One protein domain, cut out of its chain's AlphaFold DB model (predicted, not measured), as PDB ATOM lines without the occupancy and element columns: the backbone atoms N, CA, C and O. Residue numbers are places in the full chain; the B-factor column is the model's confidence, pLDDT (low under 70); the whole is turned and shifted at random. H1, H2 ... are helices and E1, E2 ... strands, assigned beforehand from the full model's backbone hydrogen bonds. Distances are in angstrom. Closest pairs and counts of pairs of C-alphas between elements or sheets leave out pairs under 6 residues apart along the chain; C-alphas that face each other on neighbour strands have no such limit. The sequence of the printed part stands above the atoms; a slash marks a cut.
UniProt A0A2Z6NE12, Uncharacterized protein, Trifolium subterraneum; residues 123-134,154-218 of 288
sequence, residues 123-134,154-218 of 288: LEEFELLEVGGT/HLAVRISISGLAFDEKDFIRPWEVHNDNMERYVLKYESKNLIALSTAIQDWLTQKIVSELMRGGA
ATOM      1  N   LEU A 123     193.898 154.688 151.956       57.47
ATOM      2  CA  LEU A 123     192.511 154.936 151.615       57.47
ATOM      3  C   LEU A 123     192.077 154.185 150.351       57.47
ATOM      4  O   LEU A 123     192.759 154.205 149.327       57.47
ATOM      5  N   GLU A 124     190.945 153.490 150.466       58.94
ATOM      6  CA  GLU A 124     190.464 152.494 149.495       58.94
ATOM      7  C   GLU A 124     189.898 153.126 148.209       58.94
ATOM      8  O   GLU A 124     189.919 152.507 147.148       58.94
ATOM      9  N   GLU A 125     189.426 154.373 148.282       65.62
ATOM     10  CA  GLU A 125     188.784 155.082 147.170       65.62
ATOM     11  C   GLU A 125     189.093 156.581 147.270       65.62
ATOM     12  O   GLU A 125     188.686 157.217 148.241       65.62
ATOM     13  N   PHE A 126     189.847 157.120 146.304       70.06
ATOM     14  CA  PHE A 126     190.167 158.546 146.153       70.06
ATOM     15  C   PHE A 126     189.891 158.949 144.711       70.06
ATOM     16  O   PHE A 126     190.656 158.602 143.813       70.06
ATOM     17  N   GLU A 127     188.807 159.684 144.491       71.56
ATOM     18  CA  GLU A 127     188.407 160.133 143.162       71.56
ATOM     19  C   GLU A 127     188.043 161.619 143.197       71.56
ATOM     20  O   GLU A 127     187.272 162.073 144.044       71.56
ATOM     21  N   LEU A 128     188.631 162.393 142.286       70.38
ATOM     22  CA  LEU A 128     188.209 163.762 142.018       70.38
ATOM     23  C   LEU A 128     187.178 163.699 140.895       70.38
ATOM     24  O   LEU A 128     187.531 163.527 139.733       70.38
ATOM     25  N   LEU A 129     185.908 163.810 141.261       73.81
ATOM     26  CA  LEU A 129     184.798 163.850 140.323       73.81
ATOM     27  C   LEU A 129     184.617 165.275 139.816       73.81
ATOM     28  O   LEU A 129     184.413 166.198 140.601       73.81
ATOM     29  N   GLU A 130     184.657 165.470 138.507       65.00
ATOM     30  CA  GLU A 130     184.335 166.763 137.911       65.00
ATOM     31  C   GLU A 130     182.829 167.023 138.028       65.00
ATOM     32  O   GLU A 130     182.002 166.332 137.433       65.00
ATOM     33  N   VAL A 131     182.453 168.034 138.813       62.81
ATOM     34  CA  VAL A 131     181.057 168.473 138.939       62.81
ATOM     35  C   VAL A 131     180.804 169.540 137.889       62.81
ATOM     36  O   VAL A 131     180.789 170.744 138.161       62.81
ATOM     37  N   GLY A 132     180.670 169.068 136.650       54.56
ATOM     38  CA  GLY A 132     180.472 169.926 135.489       54.56
ATOM     39  C   GLY A 132     180.822 169.266 134.159       54.56
ATOM     40  O   GLY A 132     181.824 169.600 133.547       54.56
ATOM     41  N   GLY A 133     179.937 168.406 133.666       48.16
ATOM     42  CA  GLY A 133     179.768 168.126 132.239       48.16
ATOM     43  C   GLY A 133     178.273 167.880 132.057       48.16
ATOM     44  O   GLY A 133     177.697 167.096 132.796       48.16
ATOM     45  N   THR A 134     177.523 168.606 131.237       38.16
ATOM     46  CA  THR A 134     177.705 168.732 129.795       38.16
ATOM     47  C   THR A 134     176.830 169.898 129.321       38.16
ATOM     48  O   THR A 134     175.707 170.066 129.797       38.16
ATOM     49  N   HIS A 154     189.856 178.385 132.427       49.47
ATOM     50  CA  HIS A 154     189.502 178.978 133.715       49.47
ATOM     51  C   HIS A 154     190.645 178.807 134.719       49.47
ATOM     52  O   HIS A 154     191.006 177.709 135.112       49.47
ATOM     53  N   LEU A 155     191.205 179.930 135.174       53.62
ATOM     54  CA  LEU A 155     192.338 179.988 136.109       53.62
ATOM     55  C   LEU A 155     191.971 179.612 137.565       53.62
ATOM     56  O   LEU A 155     192.796 179.751 138.465       53.62
ATOM     57  N   ALA A 156     190.725 179.215 137.823       54.94
ATOM     58  CA  ALA A 156     190.186 179.015 139.161       54.94
ATOM     59  C   ALA A 156     189.614 177.601 139.294       54.94
ATOM     60  O   ALA A 156     188.599 177.271 138.680       54.94
ATOM     61  N   VAL A 157     190.274 176.800 140.131       63.34
ATOM     62  CA  VAL A 157     189.876 175.435 140.482       63.34
ATOM     63  C   VAL A 157     189.239 175.450 141.871       63.34
ATOM     64  O   VAL A 157     189.844 175.936 142.829       63.34
ATOM     65  N   ARG A 158     188.025 174.909 141.999       66.88
ATOM     66  CA  ARG A 158     187.334 174.703 143.278       66.88
ATOM     67  C   ARG A 158     187.294 173.215 143.597       66.88
ATOM     68  O   ARG A 158     186.667 172.447 142.875       66.88
ATOM     69  N   ILE A 159     187.928 172.831 144.703       77.81
ATOM     70  CA  ILE A 159     187.850 171.476 145.254       77.81
ATOM     71  C   ILE A 159     186.843 171.495 146.407       77.81
ATOM     72  O   ILE A 159     187.069 172.162 147.417       77.81
ATOM     73  N   SER A 160     185.735 170.781 146.246       74.88
ATOM     74  CA  SER A 160     184.689 170.618 147.253       74.88
ATOM     75  C   SER A 160     184.857 169.286 147.982       74.88
ATOM     76  O   SER A 160     185.027 168.241 147.356       74.88
ATOM     77  N   ILE A 161     184.782 169.319 149.314       81.38
ATOM     78  CA  ILE A 161     184.912 168.143 150.184       81.38
ATOM     79  C   ILE A 161     183.594 167.980 150.942       81.38
ATOM     80  O   ILE A 161     183.182 168.891 151.661       81.38
ATOM     81  N   SER A 162     182.930 166.833 150.783       78.75
ATOM     82  CA  SER A 162     181.736 166.509 151.569       78.75
ATOM     83  C   SER A 162     182.143 165.783 152.850       78.75
ATOM     84  O   SER A 162     182.711 164.697 152.789       78.75
ATOM     85  N   GLY A 163     181.881 166.395 154.007       74.12
ATOM     86  CA  GLY A 163     182.208 165.817 155.317       74.12
ATOM     87  C   GLY A 163     181.121 164.906 155.900       74.12
ATOM     88  O   GLY A 163     181.374 164.198 156.870       74.12
ATOM     89  N   LEU A 164     179.913 164.926 155.331       75.00
ATOM     90  CA  LEU A 164     178.772 164.134 155.781       75.00
ATOM     91  C   LEU A 164     177.945 163.725 154.561       75.00
ATOM     92  O   LEU A 164     177.358 164.576 153.900       75.00
ATOM     93  N   ALA A 165     177.899 162.427 154.278       80.25
ATOM     94  CA  ALA A 165     177.125 161.865 153.178       80.25
ATOM     95  C   ALA A 165     176.380 160.618 153.657       80.25
ATOM     96  O   ALA A 165     176.945 159.820 154.408       80.25
ATOM     97  N   PHE A 166     175.122 160.468 153.246       80.88
ATOM     98  CA  PHE A 166     174.285 159.307 153.572       80.88
ATOM     99  C   PHE A 166     174.118 158.389 152.362       80.88
ATOM    100  O   PHE A 166     174.035 157.177 152.520       80.88
ATOM    101  N   ASP A 167     174.135 158.966 151.161       83.19
ATOM    102  CA  ASP A 167     174.130 158.248 149.890       83.19
ATOM    103  C   ASP A 167     175.318 158.666 149.009       83.19
ATOM    104  O   ASP A 167     175.867 159.763 149.141       83.19
ATOM    105  N   GLU A 168     175.700 157.824 148.047       79.75
ATOM    106  CA  GLU A 168     176.758 158.158 147.081       79.75
ATOM    107  C   GLU A 168     176.416 159.405 146.251       79.75
ATOM    108  O   GLU A 168     177.298 160.161 145.840       79.75
ATOM    109  N   LYS A 169     175.123 159.671 146.035       78.06
ATOM    110  CA  LYS A 169     174.664 160.851 145.295       78.06
ATOM    111  C   LYS A 169     174.770 162.139 146.115       78.06
ATOM    112  O   LYS A 169     174.810 163.222 145.526       78.06
ATOM    113  N   ASP A 170     174.863 162.045 147.441       80.19
ATOM    114  CA  ASP A 170     174.991 163.205 148.331       80.19
ATOM    115  C   ASP A 170     176.381 163.844 148.266       80.19
ATOM    116  O   ASP A 170     176.568 164.969 148.722       80.19
ATOM    117  N   PHE A 171     177.360 163.172 147.659       79.44
ATOM    118  CA  PHE A 171     178.661 163.779 147.395       79.44
ATOM    119  C   PHE A 171     178.589 164.850 146.304       79.44
ATOM    120  O   PHE A 171     179.368 165.793 146.356       79.44
ATOM    121  N   ILE A 172     177.661 164.728 145.349       78.25
ATOM    122  CA  ILE A 172     177.597 165.573 144.144       78.25
ATOM    123  C   ILE A 172     176.447 166.582 144.240       78.25
ATOM    124  O   ILE A 172     176.660 167.778 144.037       78.25
ATOM    125  N   ARG A 173     175.249 166.124 144.636       79.62
ATOM    126  CA  ARG A 173     174.007 166.923 144.693       79.62
ATOM    127  C   ARG A 173     174.127 168.286 145.390       79.62
ATOM    128  O   ARG A 173     173.570 169.250 144.869       79.62
ATOM    129  N   PRO A 174     174.836 168.430 146.529       79.44
ATOM    130  CA  PRO A 174     174.956 169.725 147.203       79.44
ATOM    131  C   PRO A 174     175.704 170.772 146.370       79.44
ATOM    132  O   PRO A 174     175.507 171.972 146.554       79.44
ATOM    133  N   TRP A 175     176.559 170.321 145.454       74.56
ATOM    134  CA  TRP A 175     177.467 171.167 144.683       74.56
ATOM    135  C   TRP A 175     176.972 171.440 143.259       74.56
ATOM    136  O   TRP A 175     177.532 172.295 142.581       74.56
ATOM    137  N   GLU A 176     175.894 170.781 142.824       70.19
ATOM    138  CA  GLU A 176     175.247 171.016 141.521       70.19
ATOM    139  C   GLU A 176     174.555 172.387 141.441       70.19
ATOM    140  O   GLU A 176     174.418 172.959 140.362       70.19
ATOM    141  N   VAL A 177     174.134 172.943 142.582       66.12
ATOM    142  CA  VAL A 177     173.313 174.166 142.642       66.12
ATOM    143  C   VAL A 177     174.121 175.439 142.346       66.12
ATOM    144  O   VAL A 177     173.554 176.455 141.945       66.12
ATOM    145  N   HIS A 178     175.443 175.418 142.534       61.16
ATOM    146  CA  HIS A 178     176.267 176.626 142.484       61.16
ATOM    147  C   HIS A 178     177.020 176.755 141.157       61.16
ATOM    148  O   HIS A 178     178.090 176.172 140.972       61.16
ATOM    149  N   ASN A 179     176.458 177.534 140.227       59.41
ATOM    150  CA  ASN A 179     177.007 177.667 138.882       59.41
ATOM    151  C   ASN A 179     178.002 178.844 138.731       59.41
ATOM    152  O   ASN A 179     177.670 179.868 138.145       59.41
ATOM    153  N   ASP A 180     179.223 178.696 139.254       61.47
ATOM    154  CA  ASP A 180     180.348 179.627 139.025       61.47
ATOM    155  C   ASP A 180     181.186 179.272 137.781       61.47
ATOM    156  O   ASP A 180     181.385 178.101 137.484       61.47
ATOM    157  N   ASN A 181     181.795 180.241 137.099       57.44
ATOM    158  CA  ASN A 181     182.711 180.002 135.968       57.44
ATOM    159  C   ASN A 181     184.080 179.403 136.403       57.44
ATOM    160  O   ASN A 181     185.131 179.917 136.048       57.44
ATOM    161  N   MET A 182     184.100 178.375 137.250       61.31
ATOM    162  CA  MET A 182     185.302 177.745 137.813       61.31
ATOM    163  C   MET A 182     185.285 176.246 137.516       61.31
ATOM    164  O   MET A 182     184.212 175.646 137.474       61.31
ATOM    165  N   GLU A 183     186.458 175.633 137.355       62.16
ATOM    166  CA  GLU A 183     186.586 174.176 137.248       62.16
ATOM    167  C   GLU A 183     186.293 173.557 138.620       62.16
ATOM    168  O   GLU A 183     186.922 173.928 139.616       62.16
ATOM    169  N   ARG A 184     185.299 172.667 138.707       69.06
ATOM    170  CA  ARG A 184     184.823 172.120 139.986       69.06
ATOM    171  C   ARG A 184     185.147 170.647 140.092       69.06
ATOM    172  O   ARG A 184     184.684 169.846 139.286       69.06
ATOM    173  N   TYR A 185     185.850 170.305 141.158       75.25
ATOM    174  CA  TYR A 185     186.164 168.937 141.525       75.25
ATOM    175  C   TYR A 185     185.517 168.632 142.871       75.25
ATOM    176  O   TYR A 185     185.737 169.343 143.849       75.25
ATOM    177  N   VAL A 186     184.721 167.575 142.944       79.88
ATOM    178  CA  VAL A 186     184.262 166.983 144.194       79.88
ATOM    179  C   VAL A 186     185.199 165.853 144.559       79.88
ATOM    180  O   VAL A 186     185.464 164.955 143.768       79.88
ATOM    181  N   LEU A 187     185.690 165.898 145.789       80.62
ATOM    182  CA  LEU A 187     186.527 164.852 146.336       80.62
ATOM    183  C   LEU A 187     185.632 163.757 146.921       80.62
ATOM    184  O   LEU A 187     185.000 163.944 147.962       80.62
ATOM    185  N   LYS A 188     185.584 162.612 146.238       79.56
ATOM    186  CA  LYS A 188     185.012 161.369 146.753       79.56
ATOM    187  C   LYS A 188     186.128 160.603 147.458       79.56
ATOM    188  O   LYS A 188     187.109 160.210 146.827       79.56
ATOM    189  N   TYR A 189     185.989 160.424 148.768       81.81
ATOM    190  CA  TYR A 189     186.922 159.639 149.568       81.81
ATOM    191  C   TYR A 189     186.182 158.643 150.446       81.81
ATOM    192  O   TYR A 189     185.187 159.007 151.072       81.81
ATOM    193  N   GLU A 190     186.671 157.400 150.466       78.44
ATOM    194  CA  GLU A 190     186.170 156.293 151.297       78.44
ATOM    195  C   GLU A 190     184.649 156.305 151.501       78.44
ATOM    196  O   GLU A 190     184.148 156.332 152.631       78.44
ATOM    197  N   SER A 191     183.905 156.307 150.394       79.25
ATOM    198  CA  SER A 191     182.456 156.541 150.404       79.25
ATOM    199  C   SER A 191     181.724 155.618 151.384       79.25
ATOM    200  O   SER A 191     180.918 156.075 152.193       79.25
ATOM    201  N   LYS A 192     182.094 154.332 151.403       82.56
ATOM    202  CA  LYS A 192     181.552 153.311 152.312       82.56
ATOM    203  C   LYS A 192     181.785 153.637 153.789       82.56
ATOM    204  O   LYS A 192     180.858 153.524 154.587       82.56
ATOM    205  N   ASN A 193     183.000 154.045 154.158       84.06
ATOM    206  CA  ASN A 193     183.344 154.347 155.550       84.06
ATOM    207  C   ASN A 193     182.626 155.612 156.021       84.06
ATOM    208  O   ASN A 193     182.144 155.667 157.150       84.06
ATOM    209  N   LEU A 194     182.523 156.612 155.145       82.75
ATOM    210  CA  LEU A 194     181.878 157.886 155.442       82.75
ATOM    211  C   LEU A 194     180.358 157.724 155.604       82.75
ATOM    212  O   LEU A 194     179.784 158.273 156.543       82.75
ATOM    213  N   ILE A 195     179.728 156.900 154.762       86.69
ATOM    214  CA  ILE A 195     178.306 156.537 154.881       86.69
ATOM    215  C   ILE A 195     178.052 155.693 156.139       86.69
ATOM    216  O   ILE A 195     177.087 155.927 156.868       86.69
ATOM    217  N   ALA A 196     178.930 154.734 156.448       87.00
ATOM    218  CA  ALA A 196     178.812 153.942 157.671       87.00
ATOM    219  C   ALA A 196     178.938 154.822 158.925       87.00
ATOM    220  O   ALA A 196     178.163 154.679 159.871       87.00
ATOM    221  N   LEU A 197     179.878 155.770 158.915       87.38
ATOM    222  CA  LEU A 197     180.070 156.734 159.992       87.38
ATOM    223  C   LEU A 197     178.858 157.658 160.160       87.38
ATOM    224  O   LEU A 197     178.388 157.843 161.281       87.38
ATOM    225  N   SER A 198     178.349 158.237 159.073       85.06
ATOM    226  CA  SER A 198     177.210 159.157 159.119       85.06
ATOM    227  C   SER A 198     175.947 158.453 159.627       85.06
ATOM    228  O   SER A 198     175.244 158.996 160.484       85.06
ATOM    229  N   THR A 199     175.724 157.210 159.195       88.19
ATOM    230  CA  THR A 199     174.625 156.355 159.665       88.19
ATOM    231  C   THR A 199     174.790 156.024 161.147       88.19
ATOM    232  O   THR A 199     173.865 156.219 161.931       88.19
ATOM    233  N   ALA A 200     175.992 155.631 161.577       86.06
ATOM    234  CA  ALA A 200     176.266 155.330 162.982       86.06
ATOM    235  C   ALA A 200     176.057 156.548 163.901       86.06
ATOM    236  O   ALA A 200     175.546 156.406 165.013       86.06
ATOM    237  N   ILE A 201     176.415 157.752 163.442       85.81
ATOM    238  CA  ILE A 201     176.161 159.000 164.173       85.81
ATOM    239  C   ILE A 201     174.654 159.266 164.281       85.81
ATOM    240  O   ILE A 201     174.182 159.611 165.367       85.81
ATOM    241  N   GLN A 202     173.895 159.095 163.194       84.69
ATOM    242  CA  GLN A 202     172.438 159.260 163.210       84.69
ATOM    243  C   GLN A 202     171.756 158.268 164.151       84.69
ATOM    244  O   GLN A 202     170.907 158.667 164.953       84.69
ATOM    245  N   ASP A 203     172.152 157.001 164.100       86.12
ATOM    246  CA  ASP A 203     171.616 155.962 164.972       86.12
ATOM    247  C   ASP A 203     171.940 156.262 166.431       86.12
ATOM    248  O   ASP A 203     171.050 156.248 167.281       86.12
ATOM    249  N   TRP A 204     173.190 156.619 166.736       85.56
ATOM    250  CA  TRP A 204     173.590 156.990 168.089       85.56
ATOM    251  C   TRP A 204     172.808 158.202 168.618       85.56
ATOM    252  O   TRP A 204     172.323 158.172 169.754       85.56
ATOM    253  N   LEU A 205     172.634 159.249 167.804       80.12
ATOM    254  CA  LEU A 205     171.836 160.427 168.161       80.12
ATOM    255  C   LEU A 205     170.375 160.047 168.421       80.12
ATOM    256  O   LEU A 205     169.805 160.447 169.436       80.12
ATOM    257  N   THR A 206     169.788 159.235 167.544       79.38
ATOM    258  CA  THR A 206     168.398 158.782 167.658       79.38
ATOM    259  C   THR A 206     168.199 157.940 168.911       79.38
ATOM    260  O   THR A 206     167.281 158.199 169.685       79.38
ATOM    261  N   GLN A 207     169.100 156.992 169.180       78.62
ATOM    262  CA  GLN A 207     169.070 156.173 170.392       78.62
ATOM    263  C   GLN A 207     169.198 157.024 171.651       78.62
ATOM    264  O   GLN A 207     168.517 156.769 172.640       78.62
ATOM    265  N   LYS A 208     170.028 158.071 171.627       75.19
ATOM    266  CA  LYS A 208     170.181 158.967 172.771       75.19
ATOM    267  C   LYS A 208     168.931 159.810 173.011       75.19
ATOM    268  O   LYS A 208     168.504 159.925 174.154       75.19
ATOM    269  N   ILE A 209     168.307 160.325 171.952       75.19
ATOM    270  CA  ILE A 209     167.034 161.057 172.036       75.19
ATOM    271  C   ILE A 209     165.923 160.140 172.560       75.19
ATOM    272  O   ILE A 209     165.194 160.524 173.471       75.19
ATOM    273  N   VAL A 210     165.814 158.919 172.030       79.31
ATOM    274  CA  VAL A 210     164.798 157.939 172.443       79.31
ATOM    275  C   VAL A 210     165.027 157.472 173.878       79.31
ATOM    276  O   VAL A 210     164.071 157.399 174.642       79.31
ATOM    277  N   SER A 211     166.270 157.201 174.274       76.44
ATOM    278  CA  SER A 211     166.622 156.813 175.645       76.44
ATOM    279  C   SER A 211     166.291 157.922 176.644       76.44
ATOM    280  O   SER A 211     165.677 157.661 177.678       76.44
ATOM    281  N   GLU A 212     166.607 159.173 176.308       71.81
ATOM    282  CA  GLU A 212     166.282 160.320 177.157       71.81
ATOM    283  C   GLU A 212     164.765 160.550 177.236       71.81
ATOM    284  O   GLU A 212     164.231 160.829 178.309       71.81
ATOM    285  N   LEU A 213     164.044 160.349 176.127       68.50
ATOM    286  CA  LEU A 213     162.584 160.418 176.078       68.50
ATOM    287  C   LEU A 213     161.927 159.297 176.905       68.50
ATOM    288  O   LEU A 213     161.002 159.562 177.672       68.50
ATOM    289  N   MET A 214     162.427 158.060 176.800       71.62
ATOM    290  CA  MET A 214     161.956 156.909 177.582       71.62
ATOM    291  C   MET A 214     162.251 157.068 179.076       71.62
ATOM    292  O   MET A 214     161.454 156.647 179.909       71.62
ATOM    293  N   ARG A 215     163.376 157.699 179.425       68.38
ATOM    294  CA  ARG A 215     163.764 157.979 180.811       68.38
ATOM    295  C   ARG A 215     163.023 159.188 181.399       68.38
ATOM    296  O   ARG A 215     162.812 159.231 182.608       68.38
ATOM    297  N   GLY A 216     162.630 160.150 180.561       65.88
ATOM    298  CA  GLY A 216     162.000 161.414 180.958       65.88
ATOM    299  C   GLY A 216     160.467 161.418 180.994       65.88
ATOM    300  O   GLY A 216     159.892 162.276 181.656       65.88
ATOM    301  N   GLY A 217     159.788 160.488 180.314       62.66
ATOM    302  CA  GLY A 217     158.354 160.200 180.479       62.66
ATOM    303  C   GLY A 217     157.331 161.313 180.165       62.66
ATOM    304  O   GLY A 217     156.139 161.021 180.166       62.66
ATOM    305  N   ALA A 218     157.721 162.562 179.882       53.38
ATOM    306  CA  ALA A 218     156.773 163.654 179.648       53.38
ATOM    307  C   ALA A 218     157.286 164.748 178.693       53.38
ATOM    308  O   ALA A 218     158.448 165.141 178.683       53.38
TER     309      ALA A 218
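This is residues 123 to 134 and 154 to 218 of the 288 residues of an uncharacterized protein of Trifolium subterraneum (UniProt A0A2Z6NE12). A small three-stranded sheet with a short loop-borne helix, H1, at its side makes a head, and the long helix H2 leads away from it as an arm whose far part, residues 203 to 218, sticks out. The sheet runs E1 E3 E2 and is mixed. The 77 printed residues hold three named strands and two named helices, in the order E1 E2 H1 E3 H2, of mixed class. The whole is only just extended, close to loose, with a radius of gyration of the C-alphas of 17.5 A, and spans 59 by 29 by 19 A.

E1, residues 126 to 130, begins at C-alpha 126 (190.167, 158.546, 146.153) and is 13.0 A long. E2 is residues 157 to 161, 13.1 A, and H1 is residues 168 to 171. E3, residues 183 to 189, is 19.1 A long. H2, residues 191 to 216, is 37.1 A long and ends at C-alpha 216 (162.000, 161.414, 180.958).

Inner strand E3 is antiparallel to E1 at 152 degrees, with N 129 and O 186 2.8 A apart. E3 is parallel to E2 at 27 degrees, with N 160 and O 185 2.8 A apart. E2, H1 and E3 form a strand-helix-strand unit, two parallel neighbour strands with a helix between, its crossover right-handed. H1 only grazes the sheet with residues 168 to 171; the closest C-alphas of H1 and E3, Phe 171 and Lys 188, are 6.8 A apart. H2 is not on the sheet. H1 and H2 are close but not clearly touching, the closest C-alphas, Glu 168 and Ser 191, being 6.8 A apart. In H2 every O i to N i+4 pair is within hydrogen-bond range; H1 is too short for such a pair, and its one O i to N i+3 pair is not within range.

The C-alphas farthest apart, of Leu 155 and Gly 217, are 59.3 A apart. Residues 135 to 153 are not printed, and C-alphas 134 and 154 are 16.1 A apart across the cut. The link from H1 to E3 is long. Mean pLDDT of the printed part is 72.8, with 26 residues under 70, among them 130 to 134 and 177 to 184.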